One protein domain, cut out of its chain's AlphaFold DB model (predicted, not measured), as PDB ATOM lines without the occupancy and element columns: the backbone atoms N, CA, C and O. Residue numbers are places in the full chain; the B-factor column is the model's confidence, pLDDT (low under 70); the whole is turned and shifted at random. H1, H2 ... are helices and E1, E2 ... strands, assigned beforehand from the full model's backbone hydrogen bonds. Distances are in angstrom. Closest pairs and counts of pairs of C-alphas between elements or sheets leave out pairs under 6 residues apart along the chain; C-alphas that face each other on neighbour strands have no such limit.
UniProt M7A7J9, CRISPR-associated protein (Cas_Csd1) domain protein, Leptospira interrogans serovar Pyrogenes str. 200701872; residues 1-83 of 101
ATOM      1  N   MET A   1       1.317  -5.244  47.966       82.44
ATOM      2  CA  MET A   1       1.536  -4.556  49.261       82.44
ATOM      3  C   MET A   1       1.071  -3.115  49.107       82.44
ATOM      4  O   MET A   1       1.454  -2.499  48.123       82.44
ATOM      5  N   ILE A   2       0.240  -2.584  50.009       92.50
ATOM      6  CA  ILE A   2      -0.444  -1.293  49.778       92.50
ATOM      7  C   ILE A   2       0.516  -0.114  49.546       92.50
ATOM      8  O   ILE A   2       0.266   0.709  48.677       92.50
ATOM      9  N   LEU A   3       1.661  -0.084  50.234       93.06
ATOM     10  CA  LEU A   3       2.673   0.966  50.065       93.06
ATOM     11  C   LEU A   3       3.290   0.986  48.659       93.06
ATOM     12  O   LEU A   3       3.460   2.056  48.090       93.06
ATOM     13  N   GLN A   4       3.579  -0.179  48.070       92.38
ATOM     14  CA  GLN A   4       4.129  -0.256  46.709       92.38
ATOM     15  C   GLN A   4       3.127   0.237  45.661       92.38
ATOM     16  O   GLN A   4       3.520   0.897  44.708       92.38
ATOM     17  N   GLU A   5       1.838  -0.057  45.841       94.00
ATOM     18  CA  GLU A   5       0.796   0.431  44.928       94.00
ATOM     19  C   GLU A   5       0.596   1.947  45.046       94.00
ATOM     20  O   GLU A   5       0.406   2.619  44.035       94.00
ATOM     21  N   LEU A   6       0.726   2.514  46.250       93.12
ATOM     22  CA  LEU A   6       0.714   3.968  46.445       93.12
ATOM     23  C   LEU A   6       1.919   4.656  45.786       93.12
ATOM     24  O   LEU A   6       1.757   5.723  45.199       93.12
ATOM     25  N   VAL A   7       3.107   4.041  45.833       90.69
ATOM     26  CA  VAL A   7       4.306   4.563  45.151       90.69
ATOM     27  C   VAL A   7       4.112   4.563  43.636       90.69
ATOM     28  O   VAL A   7       4.256   5.610  43.013       90.69
ATOM     29  N   LYS A   8       3.682   3.440  43.048       91.75
ATOM     30  CA  LYS A   8       3.383   3.364  41.606       91.75
ATOM     31  C   LYS A   8       2.319   4.378  41.182       91.75
ATOM     32  O   LYS A   8       2.393   4.953  40.099       91.75
ATOM     33  N   TYR A   9       1.312   4.597  42.030       90.25
ATOM     34  CA  TYR A   9       0.287   5.605  41.784       90.25
ATOM     35  C   TYR A   9       0.879   7.021  41.740       90.25
ATOM     36  O   TYR A   9       0.544   7.784  40.834       90.25
ATOM     37  N   TYR A  10       1.771   7.355  42.679       88.38
ATOM     38  CA  TYR A  10       2.488   8.631  42.678       88.38
ATOM     39  C   TYR A  10       3.362   8.796  41.427       88.38
ATOM     40  O   TYR A  10       3.277   9.830  40.772       88.38
ATOM     41  N   GLU A  11       4.144   7.777  41.062       88.12
ATOM     42  CA  GLU A  11       5.019   7.804  39.879       88.12
ATOM     43  C   GLU A  11       4.227   8.066  38.593       88.12
ATOM     44  O   GLU A  11       4.563   8.977  37.838       88.12
ATOM     45  N   ARG A  12       3.103   7.367  38.390       90.25
ATOM     46  CA  ARG A  12       2.222   7.607  37.237       90.25
ATOM     47  C   ARG A  12       1.663   9.031  37.221       90.25
ATOM     48  O   ARG A  12       1.633   9.680  36.181       90.25
ATOM     49  N   LYS A  13       1.229   9.540  38.376       86.62
ATOM     50  CA  LYS A  13       0.701  10.907  38.489       86.62
ATOM     51  C   LYS A  13       1.769  11.978  38.244       86.62
ATOM     52  O   LYS A  13       1.448  13.064  37.758       86.62
ATOM     53  N   LEU A  14       3.025  11.674  38.564       87.00
ATOM     54  CA  LEU A  14       4.172  12.522  38.259       87.00
ATOM     55  C   LEU A  14       4.458  12.551  36.746       87.00
ATOM     56  O   LEU A  14       4.682  13.628  36.197       87.00
ATOM     57  N   GLU A  15       4.393  11.402  36.065       86.94
ATOM     58  CA  GLU A  15       4.518  11.305  34.598       86.94
ATOM     59  C   GLU A  15       3.398  12.063  33.869       86.94
ATOM     60  O   GLU A  15       3.655  12.782  32.902       86.94
ATOM     61  N   GLU A  16       2.170  11.982  34.387       86.50
ATOM     62  CA  GLU A  16       0.998  12.730  33.907       86.50
ATOM     63  C   GLU A  16       1.075  14.243  34.216       86.50
ATOM     64  O   GLU A  16       0.211  15.005  33.784       86.50
ATOM     65  N   ARG A  17       2.114  14.705  34.936       77.62
ATOM     66  CA  ARG A  17       2.309  16.095  35.403       77.62
ATOM     67  C   ARG A  17       1.152  16.645  36.243       77.62
ATOM     68  O   ARG A  17       1.004  17.859  36.378       77.62
ATOM     69  N   GLU A  18       0.348  15.769  36.835       79.38
ATOM     70  CA  GLU A  18      -0.759  16.168  37.706       79.38
ATOM     71  C   GLU A  18      -0.280  16.564  39.107       79.38
ATOM     72  O   GLU A  18      -0.963  17.303  39.816       79.38
ATOM     73  N   ILE A  19       0.896  16.079  39.517       82.12
ATOM     74  CA  ILE A  19       1.480  16.339  40.834       82.12
ATOM     75  C   ILE A  19       2.874  16.943  40.662       82.12
ATOM     76  O   ILE A  19       3.644  16.548  39.786       82.12
ATOM     77  N   ALA A  20       3.208  17.911  41.517       81.88
ATOM     78  CA  ALA A  20       4.553  18.461  41.580       81.88
ATOM     79  C   ALA A  20       5.553  17.408  42.089       81.88
ATOM     80  O   ALA A  20       5.252  16.590  42.965       81.88
ATOM     81  N   ARG A  21       6.773  17.449  41.550       84.69
ATOM     82  CA  ARG A  21       7.874  16.614  42.037       84.69
ATOM     83  C   ARG A  21       8.132  16.898  43.514       84.69
ATOM     84  O   ARG A  21       7.931  18.016  43.983       84.69
ATOM     85  N   GLU A  22       8.609  15.893  44.238       85.06
ATOM     86  CA  GLU A  22       9.074  16.083  45.607       85.06
ATOM     87  C   GLU A  22      10.022  17.294  45.718       85.06
ATOM     88  O   GLU A  22      10.889  17.509  44.869       85.06
ATOM     89  N   GLY A  23       9.808  18.117  46.747       86.62
ATOM     90  CA  GLY A  23      10.515  19.388  46.937       86.62
ATOM     91  C   GLY A  23       9.900  20.588  46.208       86.62
ATOM     92  O   GLY A  23      10.324  21.712  46.465       86.62
ATOM     93  N   PHE A  24       8.875  20.388  45.375       89.19
ATOM     94  CA  PHE A  24       8.130  21.447  44.694       89.19
ATOM     95  C   PHE A  24       6.643  21.422  45.068       89.19
ATOM     96  O   PHE A  24       6.094  20.393  45.461       89.19
ATOM     97  N   GLU A  25       5.980  22.566  44.935       90.19
ATOM     98  CA  GLU A  25       4.533  22.715  45.077       90.19
ATOM     99  C   GLU A  25       3.961  23.514  43.902       90.19
ATOM    100  O   GLU A  25       4.621  24.401  43.360       90.19
ATOM    101  N   THR A  26       2.730  23.206  43.496       90.12
ATOM    102  CA  THR A  26       1.994  24.037  42.534       90.12
ATOM    103  C   THR A  26       1.211  25.087  43.305       90.12
ATOM    104  O   THR A  26       0.377  24.742  44.144       90.12
ATOM    105  N   LYS A  27       1.473  26.365  43.027       90.56
ATOM    106  CA  LYS A  27       0.855  27.483  43.744       90.56
ATOM    107  C   LYS A  27       0.503  28.633  42.813       90.56
ATOM    108  O   LYS A  27       1.234  28.933  41.873       90.56
ATOM    109  N   GLU A  28      -0.605  29.299  43.109       91.56
ATOM    110  CA  GLU A  28      -0.982  30.547  42.453       91.56
ATOM    111  C   GLU A  28      -0.078  31.690  42.933       91.56
ATOM    112  O   GLU A  28      -0.029  31.996  44.128       91.56
ATOM    113  N   ILE A  29       0.627  32.334  42.002       92.56
ATOM    114  CA  ILE A  29       1.511  33.471  42.288       92.56
ATOM    115  C   ILE A  29       0.967  34.696  41.565       92.56
ATOM    116  O   ILE A  29       1.124  34.747  40.352       92.56
ATOM    117  N   PRO A  30       0.363  35.677  42.263       91.81
ATOM    118  CA  PRO A  30      -0.285  36.843  41.649       91.81
ATOM    119  C   PRO A  30       0.621  37.868  40.964       91.81
ATOM    120  O   PRO A  30       0.156  38.640  40.119       91.81
ATOM    121  N   TYR A  31       1.882  37.934  41.386       91.56
ATOM    122  CA  TYR A  31       2.852  38.902  40.894       91.56
ATOM    123  C   TYR A  31       4.208  38.235  40.727       91.56
ATOM    124  O   TYR A  31       4.665  37.536  41.630       91.56
ATOM    125  N   LEU A  32       4.854  38.505  39.601       93.12
ATOM    126  CA  LEU A  32       6.238  38.133  39.340       93.12
ATOM    127  C   LEU A  32       7.112  39.384  39.315       93.12
ATOM    128  O   LEU A  32       6.654  40.465  38.933       93.12
ATOM    129  N   ILE A  33       8.368  39.213  39.711       93.19
ATOM    130  CA  ILE A  33       9.416  40.223  39.590       93.19
ATOM    131  C   ILE A  33      10.306  39.783  38.438       93.19
ATOM    132  O   ILE A  33      10.882  38.700  38.485       93.19
ATOM    133  N   GLU A  34      10.377  40.601  37.397       93.88
ATOM    134  CA  GLU A  34      11.296  40.388  36.287       93.88
ATOM    135  C   GLU A  34      12.611  41.105  36.602       93.88
ATOM    136  O   GLU A  34      12.605  42.297  36.932       93.88
ATOM    137  N   ILE A  35      13.712  40.362  36.523       93.94
ATOM    138  CA  ILE A  35      15.081  40.851  36.707       93.94
ATOM    139  C   ILE A  35      15.908  40.513  35.467       93.94
ATOM    140  O   ILE A  35      15.585  39.550  34.766       93.94
ATOM    141  N   ASP A  36      16.943  41.300  35.188       94.88
ATOM    142  CA  ASP A  36      17.932  40.951  34.165       94.88
ATOM    143  C   ASP A  36      18.962  39.935  34.696       94.88
ATOM    144  O   ASP A  36      18.922  39.516  35.857       94.88
ATOM    145  N   GLU A  37      19.889  39.518  33.831       95.31
ATOM    146  CA  GLU A  37      20.960  38.576  34.185       95.31
ATOM    147  C   GLU A  37      21.953  39.145  35.217       95.31
ATOM    148  O   GLU A  37      22.632  38.383  35.904       95.31
ATOM    149  N   GLU A  38      22.013  40.470  35.361       95.19
ATOM    150  CA  GLU A  38      22.846  41.173  36.342       95.19
ATOM    151  C   GLU A  38      22.131  41.335  37.698       95.19
ATOM    152  O   GLU A  38      22.738  41.759  38.684       95.19
ATOM    153  N   GLY A  39      20.852  40.953  37.777       89.62
ATOM    154  CA  GLY A  39      20.017  41.060  38.969       89.62
ATOM    155  C   GLY A  39      19.338  42.421  39.139       89.62
ATOM    156  O   GLY A  39      18.751  42.677  40.195       89.62
ATOM    157  N   ASN A  40      19.377  43.295  38.132       93.38
ATOM    158  CA  ASN A  40      18.670  44.566  38.173       93.38
ATOM    159  C   ASN A  40      17.170  44.352  37.973       93.38
ATOM    160  O   ASN A  40      16.720  43.557  37.146       93.38
ATOM    161  N   PHE A  41      16.374  45.111  38.722       91.88
ATOM    162  CA  PHE A  41      14.923  45.095  38.597       91.88
ATOM    163  C   PHE A  41      14.475  45.679  37.251       91.88
ATOM    164  O   PHE A  41      14.789  46.827  36.937       91.88
ATOM    165  N   ILE A  42      13.660  44.923  36.511       94.56
ATOM    166  CA  ILE A  42      13.046  45.376  35.260       94.56
ATOM    167  C   ILE A  42      11.611  45.850  35.520       94.56
ATOM    168  O   ILE A  42      11.278  47.009  35.262       94.56
ATOM    169  N   ARG A  43      10.730  44.961  36.005       91.38
ATOM    170  CA  ARG A  43       9.304  45.275  36.228       91.38
ATOM    171  C   ARG A  43       8.581  44.264  37.115       91.38
ATOM    172  O   ARG A  43       9.050  43.157  37.359       91.38
ATOM    173  N   PHE A  44       7.362  44.631  37.514       92.31
ATOM    174  CA  PHE A  44       6.371  43.697  38.048       92.31
ATOM    175  C   PHE A  44       5.434  43.205  36.948       92.31
ATOM    176  O   PHE A  44       4.938  44.003  36.150       92.31
ATOM    177  N   ILE A  45       5.124  41.912  36.958       93.31
ATOM    178  CA  ILE A  45       4.162  41.294  36.045       93.31
ATOM    179  C   ILE A  45       2.987  40.769  36.864       93.31
ATOM    180  O   ILE A  45       3.167  39.975  37.785       93.31
ATOM    181  N   SER A  46       1.779  41.218  36.531       90.56
ATOM    182  CA  SER A  46       0.538  40.674  37.087       90.56
ATOM    183  C   SER A  46       0.165  39.393  36.350       90.56
ATOM    184  O   SER A  46       0.117  39.381  35.125       90.56
ATOM    185  N   THR A  47      -0.172  38.348  37.094       92.31
ATOM    186  CA  THR A  47      -0.564  37.031  36.558       92.31
ATOM    187  C   THR A  47      -2.028  36.694  36.858       92.31
ATOM    188  O   THR A  47      -2.464  35.557  36.673       92.31
ATOM    189  N   TRP A  48      -2.794  37.666  37.364       91.75
ATOM    190  CA  TRP A  48      -4.236  37.532  37.535       91.75
ATOM    191  C   TRP A  48      -4.890  37.212  36.193       91.75
ATOM    192  O   TRP A  48      -4.707  37.944  35.224       91.75
ATOM    193  N   GLN A  49      -5.662  36.132  36.158       86.88
ATOM    194  CA  GLN A  49      -6.375  35.696  34.956       86.88
ATOM    195  C   GLN A  49      -7.746  36.370  34.830       86.88
ATOM    196  O   GLN A  49      -8.258  36.530  33.729       86.88
ATOM    197  N   ASP A  50      -8.307  36.810  35.958       85.31
ATOM    198  CA  ASP A  50      -9.608  37.469  36.022       85.31
ATOM    199  C   ASP A  50      -9.474  38.926  36.480       85.31
ATOM    200  O   ASP A  50      -8.730  39.235  37.415       85.31
ATOM    201  N   GLU A  51     -10.318  39.810  35.942       74.69
ATOM    202  CA  GLU A  51     -10.399  41.221  36.359       74.69
ATOM    203  C   GLU A  51     -10.732  41.383  37.851       74.69
ATOM    204  O   GLU A  51     -10.291  42.321  38.516       74.69
ATOM    205  N   LYS A  52     -11.481  40.423  38.411       80.50
ATOM    206  CA  LYS A  52     -11.852  40.389  39.834       80.50
ATOM    207  C   LYS A  52     -10.724  39.897  40.749       80.50
ATOM    208  O   LYS A  52     -10.965  39.781  41.948       80.50
ATOM    209  N   LYS A  53      -9.533  39.591  40.210       80.31
ATOM    210  CA  LYS A  53      -8.358  39.105  40.958       80.31
ATOM    211  C   LYS A  53      -8.684  37.921  41.872       80.31
ATOM    212  O   LYS A  53      -8.345  37.911  43.052       80.31
ATOM    213  N   LYS A  54      -9.425  36.948  41.333       77.00
ATOM    214  CA  LYS A  54      -9.825  35.740  42.071       77.00
ATOM    215  C   LYS A  54      -8.897  34.559  41.826       77.00
ATOM    216  O   LYS A  54      -8.757  33.737  42.721       77.00
ATOM    217  N   ARG A  55      -8.305  34.484  40.633       85.81
ATOM    218  CA  ARG A  55      -7.404  33.412  40.207       85.81
ATOM    219  C   ARG A  55      -6.165  33.995  39.561       85.81
ATOM    220  O   ARG A  55      -6.272  34.893  38.720       85.81
ATOM    221  N   ALA A  56      -5.012  33.499  39.972       90.00
ATOM    222  CA  ALA A  56      -3.732  33.845  39.377       90.00
ATOM    223  C   ALA A  56      -3.147  32.620  38.676       90.00
ATOM    224  O   ALA A  56      -3.544  31.484  38.926       90.00
ATOM    225  N   SER A  57      -2.193  32.843  37.780       89.94
ATOM    226  CA  SER A  57      -1.499  31.725  37.151       89.94
ATOM    227  C   SER A  57      -0.790  30.860  38.193       89.94
ATOM    228  O   SER A  57      -0.183  31.353  39.148       89.94
ATOM    229  N   SER A  58      -0.917  29.549  38.002       90.50
ATOM    230  CA  SER A  58      -0.269  28.541  38.831       90.50
ATOM    231  C   SER A  58       1.135  28.259  38.314       90.50
ATOM    232  O   SER A  58       1.332  28.074  37.114       90.50
ATOM    233  N   TYR A  59       2.093  28.196  39.230       90.75
ATOM    234  CA  TYR A  59       3.493  27.906  38.950       90.75
ATOM    235  C   TYR A  59       3.957  26.745  39.823       90.75
ATOM    236  O   TYR A  59       3.538  26.621  40.975       90.75
ATOM    237  N   THR A  60       4.837  25.906  39.282       91.25
ATOM    238  CA  THR A  60       5.565  24.906  40.065       91.25
ATOM    239  C   THR A  60       6.784  25.581  40.680       91.25
ATOM    240  O   THR A  60       7.713  25.960  39.969       91.25
ATOM    241  N   ILE A  61       6.762  25.757  41.995       91.69
ATOM    242  CA  ILE A  61       7.770  26.501  42.759       91.69
ATOM    243  C   ILE A  61       8.393  25.611  43.837       91.69
ATOM    244  O   ILE A  61       7.788  24.601  44.205       91.69
ATOM    245  N   PRO A  62       9.584  25.949  44.363       91.75
ATOM    246  CA  PRO A  62      10.147  25.246  45.508       91.75
ATOM    247  C   PRO A  62       9.155  25.225  46.672       91.75
ATOM    248  O   PRO A  62       8.492  26.226  46.950       91.75
ATOM    249  N   LYS A  63       9.047  24.080  47.343       90.62
ATOM    250  CA  LYS A  63       8.117  23.874  48.454       90.62
ATOM    251  C   LYS A  63       8.324  24.928  49.539       90.62
ATOM    252  O   LYS A  63       9.457  25.299  49.849       90.62
ATOM    253  N   ALA A  64       7.223  25.383  50.133       87.44
ATOM    254  CA  ALA A  64       7.278  26.339  51.228       87.44
ATOM    255  C   ALA A  64       8.069  25.781  52.418       87.44
ATOM    256  O   ALA A  64       7.925  24.607  52.783       87.44
ATOM    257  N   VAL A  65       8.846  26.639  53.075       84.75
ATOM    258  CA  VAL A  65       9.477  26.281  54.344       84.75
ATOM    259  C   VAL A  65       8.400  26.254  55.428       84.75
ATOM    260  O   VAL A  65       7.680  27.232  55.649       84.75
ATOM    261  N   ILE A  66       8.281  25.128  56.138       78.31
ATOM    262  CA  ILE A  66       7.362  25.005  57.273       78.31
ATOM    263  C   ILE A  66       7.972  25.736  58.472       78.31
ATOM    264  O   ILE A  66       8.856  25.226  59.157       78.31
ATOM    265  N   ARG A  67       7.470  26.940  58.749       73.25
ATOM    266  CA  ARG A  67       7.919  27.771  59.873       73.25
ATOM    267  C   ARG A  67       7.266  27.292  61.175       73.25
ATOM    268  O   ARG A  67       6.167  27.722  61.509       73.25
ATOM    269  N   SER A  68       7.916  26.388  61.909       64.25
ATOM    270  CA  SER A  68       7.457  25.981  63.250       64.25
ATOM    271  C   SER A  68       7.915  26.970  64.331       64.25
ATOM    272  O   SER A  68       7.115  27.370  65.175       64.25
ATOM    273  N   ARG A  69       9.179  27.412  64.273       51.75
ATOM    274  CA  ARG A  69       9.772  28.518  65.046       51.75
ATOM    275  C   ARG A  69      10.951  29.094  64.249       51.75
ATOM    276  O   ARG A  69      11.978  28.437  64.151       51.75
ATOM    277  N   GLY A  70      10.803  30.286  63.670       62.81
ATOM    278  CA  GLY A  70      11.870  30.947  62.905       62.81
ATOM    279  C   GLY A  70      11.356  31.917  61.837       62.81
ATOM    280  O   GLY A  70      10.188  31.867  61.449       62.81
ATOM    281  N   ILE A  71      12.244  32.802  61.383       67.56
ATOM    282  CA  ILE A  71      12.036  33.749  60.279       67.56
ATOM    283  C   ILE A  71      12.873  33.217  59.111       67.56
ATOM    284  O   ILE A  71      14.070  33.473  59.051       67.56
ATOM    285  N   GLU A  72      12.273  32.419  58.228       82.12
ATOM    286  CA  GLU A  72      12.973  31.820  57.079       82.12
ATOM    287  C   GLU A  72      12.198  32.108  55.794       82.12
ATOM    288  O   GLU A  72      10.995  31.845  55.729       82.12
ATOM    289  N   ALA A  73      12.857  32.687  54.791       85.19
ATOM    290  CA  ALA A  73      12.246  33.016  53.502       85.19
ATOM    291  C   ALA A  73      12.074  31.755  52.640       85.19
ATOM    292  O   ALA A  73      12.923  30.865  52.699       85.19
ATOM    293  N   ASN A  74      11.025  31.673  51.811       90.00
ATOM    294  CA  ASN A  74      11.012  30.622  50.787       90.00
ATOM    295  C   ASN A  74      11.946  30.987  49.627       90.00
ATOM    296  O   ASN A  74      12.234  32.152  49.343       90.00
ATOM    297  N   LEU A  75      12.433  29.956  48.945       89.19
ATOM    298  CA  LEU A  75      13.380  30.102  47.850       89.19
ATOM    299  C   LEU A  75      12.676  30.642  46.597       89.19
ATOM    300  O   LEU A  75      11.823  29.960  46.036       89.19
ATOM    301  N   LEU A  76      13.083  31.832  46.134       89.50
ATOM    302  CA  LEU A  76      12.604  32.513  44.913       89.50
ATOM    303  C   LEU A  76      11.146  33.004  44.941       89.50
ATOM    304  O   LEU A  76      10.661  33.545  43.949       89.50
ATOM    305  N   TRP A  77      10.439  32.854  46.060       91.81
ATOM    306  CA  TRP A  77       9.091  33.390  46.231       91.81
ATOM    307  C   TRP A  77       8.787  33.612  47.713       91.81
ATOM    308  O   TRP A  77       9.137  32.804  48.563       91.81
ATOM    309  N   ASP A  78       8.095  34.691  48.052       91.19
ATOM    310  CA  ASP A  78       7.559  34.895  49.397       91.19
ATOM    311  C   ASP A  78       6.521  36.024  49.367       91.19
ATOM    312  O   ASP A  78       6.116  36.512  48.308       91.19
ATOM    313  N   ASN A  79       6.067  36.453  50.538       87.44
ATOM    314  CA  ASN A  79       5.312  37.680  50.669       87.44
ATOM    315  C   ASN A  79       6.207  38.920  50.447       87.44
ATOM    316  O   ASN A  79       7.437  38.864  50.414       87.44
ATOM    317  N   PHE A  80       5.556  40.076  50.340       84.25
ATOM    318  CA  PHE A  80       6.214  41.365  50.130       84.25
ATOM    319  C   PHE A  80       7.274  41.705  51.194       84.25
ATOM    320  O   PHE A  80       8.285  42.322  50.876       84.25
ATOM    321  N   GLU A  81       7.051  41.310  52.447       86.00
ATOM    322  CA  GLU A  81       7.921  41.663  53.573       86.00
ATOM    323  C   GLU A  81       9.257  40.925  53.487       86.00
ATOM    324  O   GLU A  81      10.305  41.536  53.662       86.00
ATOM    325  N   TYR A  82       9.230  39.639  53.133       85.88
ATOM    326  CA  TYR A  82      10.439  38.838  52.938       85.88
ATOM    327  C   TYR A  82      11.198  39.217  51.664       85.88
ATOM    328  O   TYR A  82      12.423  39.220  51.675       85.88
ATOM    329  N   ILE A  83      10.494  39.562  50.581       86.56
ATOM    330  CA  ILE A  83      11.141  39.920  49.311       86.56
ATOM    331  C   ILE A  83      11.820  41.291  49.391       86.56
ATOM    332  O   ILE A  83      12.948  41.446  48.933       86.56
TER     333      ILE A  83
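Overview. This is residues 1 to 83 of the 101 residues of the protein "CRISPR-associated protein (Cas_Csd1) domain protein" of Leptospira interrogans serovar Pyrogenes str. 200701872 (UniProt M7A7J9). Two separate two-stranded ribbons, E1 with E4 and the hairpin E2 and E3, make a loose body, from which residues 1 to 9, mostly helix H1, stick out at one end. A long loop, residues 63 to 79, leads to short H2. The printed part has 83 residues, under half in named elements, ordered H1, E1, E2, E3, E4, H2; the class is mixed, helices and strands. It is loose, with a radius of gyration of the C-alphas of 16.8 A, and spans 52 by 35 by 29 A.

Arrangement. E2, residues 31 to 35, and E3, residues 41 to 46, form an antiparallel hairpin at 157 degrees; N 32 and O 45 are within hydrogen-bond range, 2.9 A. E1, residues 24 to 28, and E4, residues 58 to 62, are antiparallel at 145 degrees; N 25 and O 61 are within range, 2.8 A. E1 and E2 are apart. H1, residues 2 to 15, has every O i to N i+4 pair within range. H2, residues 80 to 83, is too short for one.

Along the chain. H1 measures 20.3 A from C-alpha 2 at (-0.444, -1.293, 49.778). H2 ends at C-alpha 83, (11.141, 39.920, 49.311).

Size, cuts and confidence. The printed part has no cut. Links E3 to E4 and E4 to H2 are long. Residues 68 to 71 have pLDDT under 70.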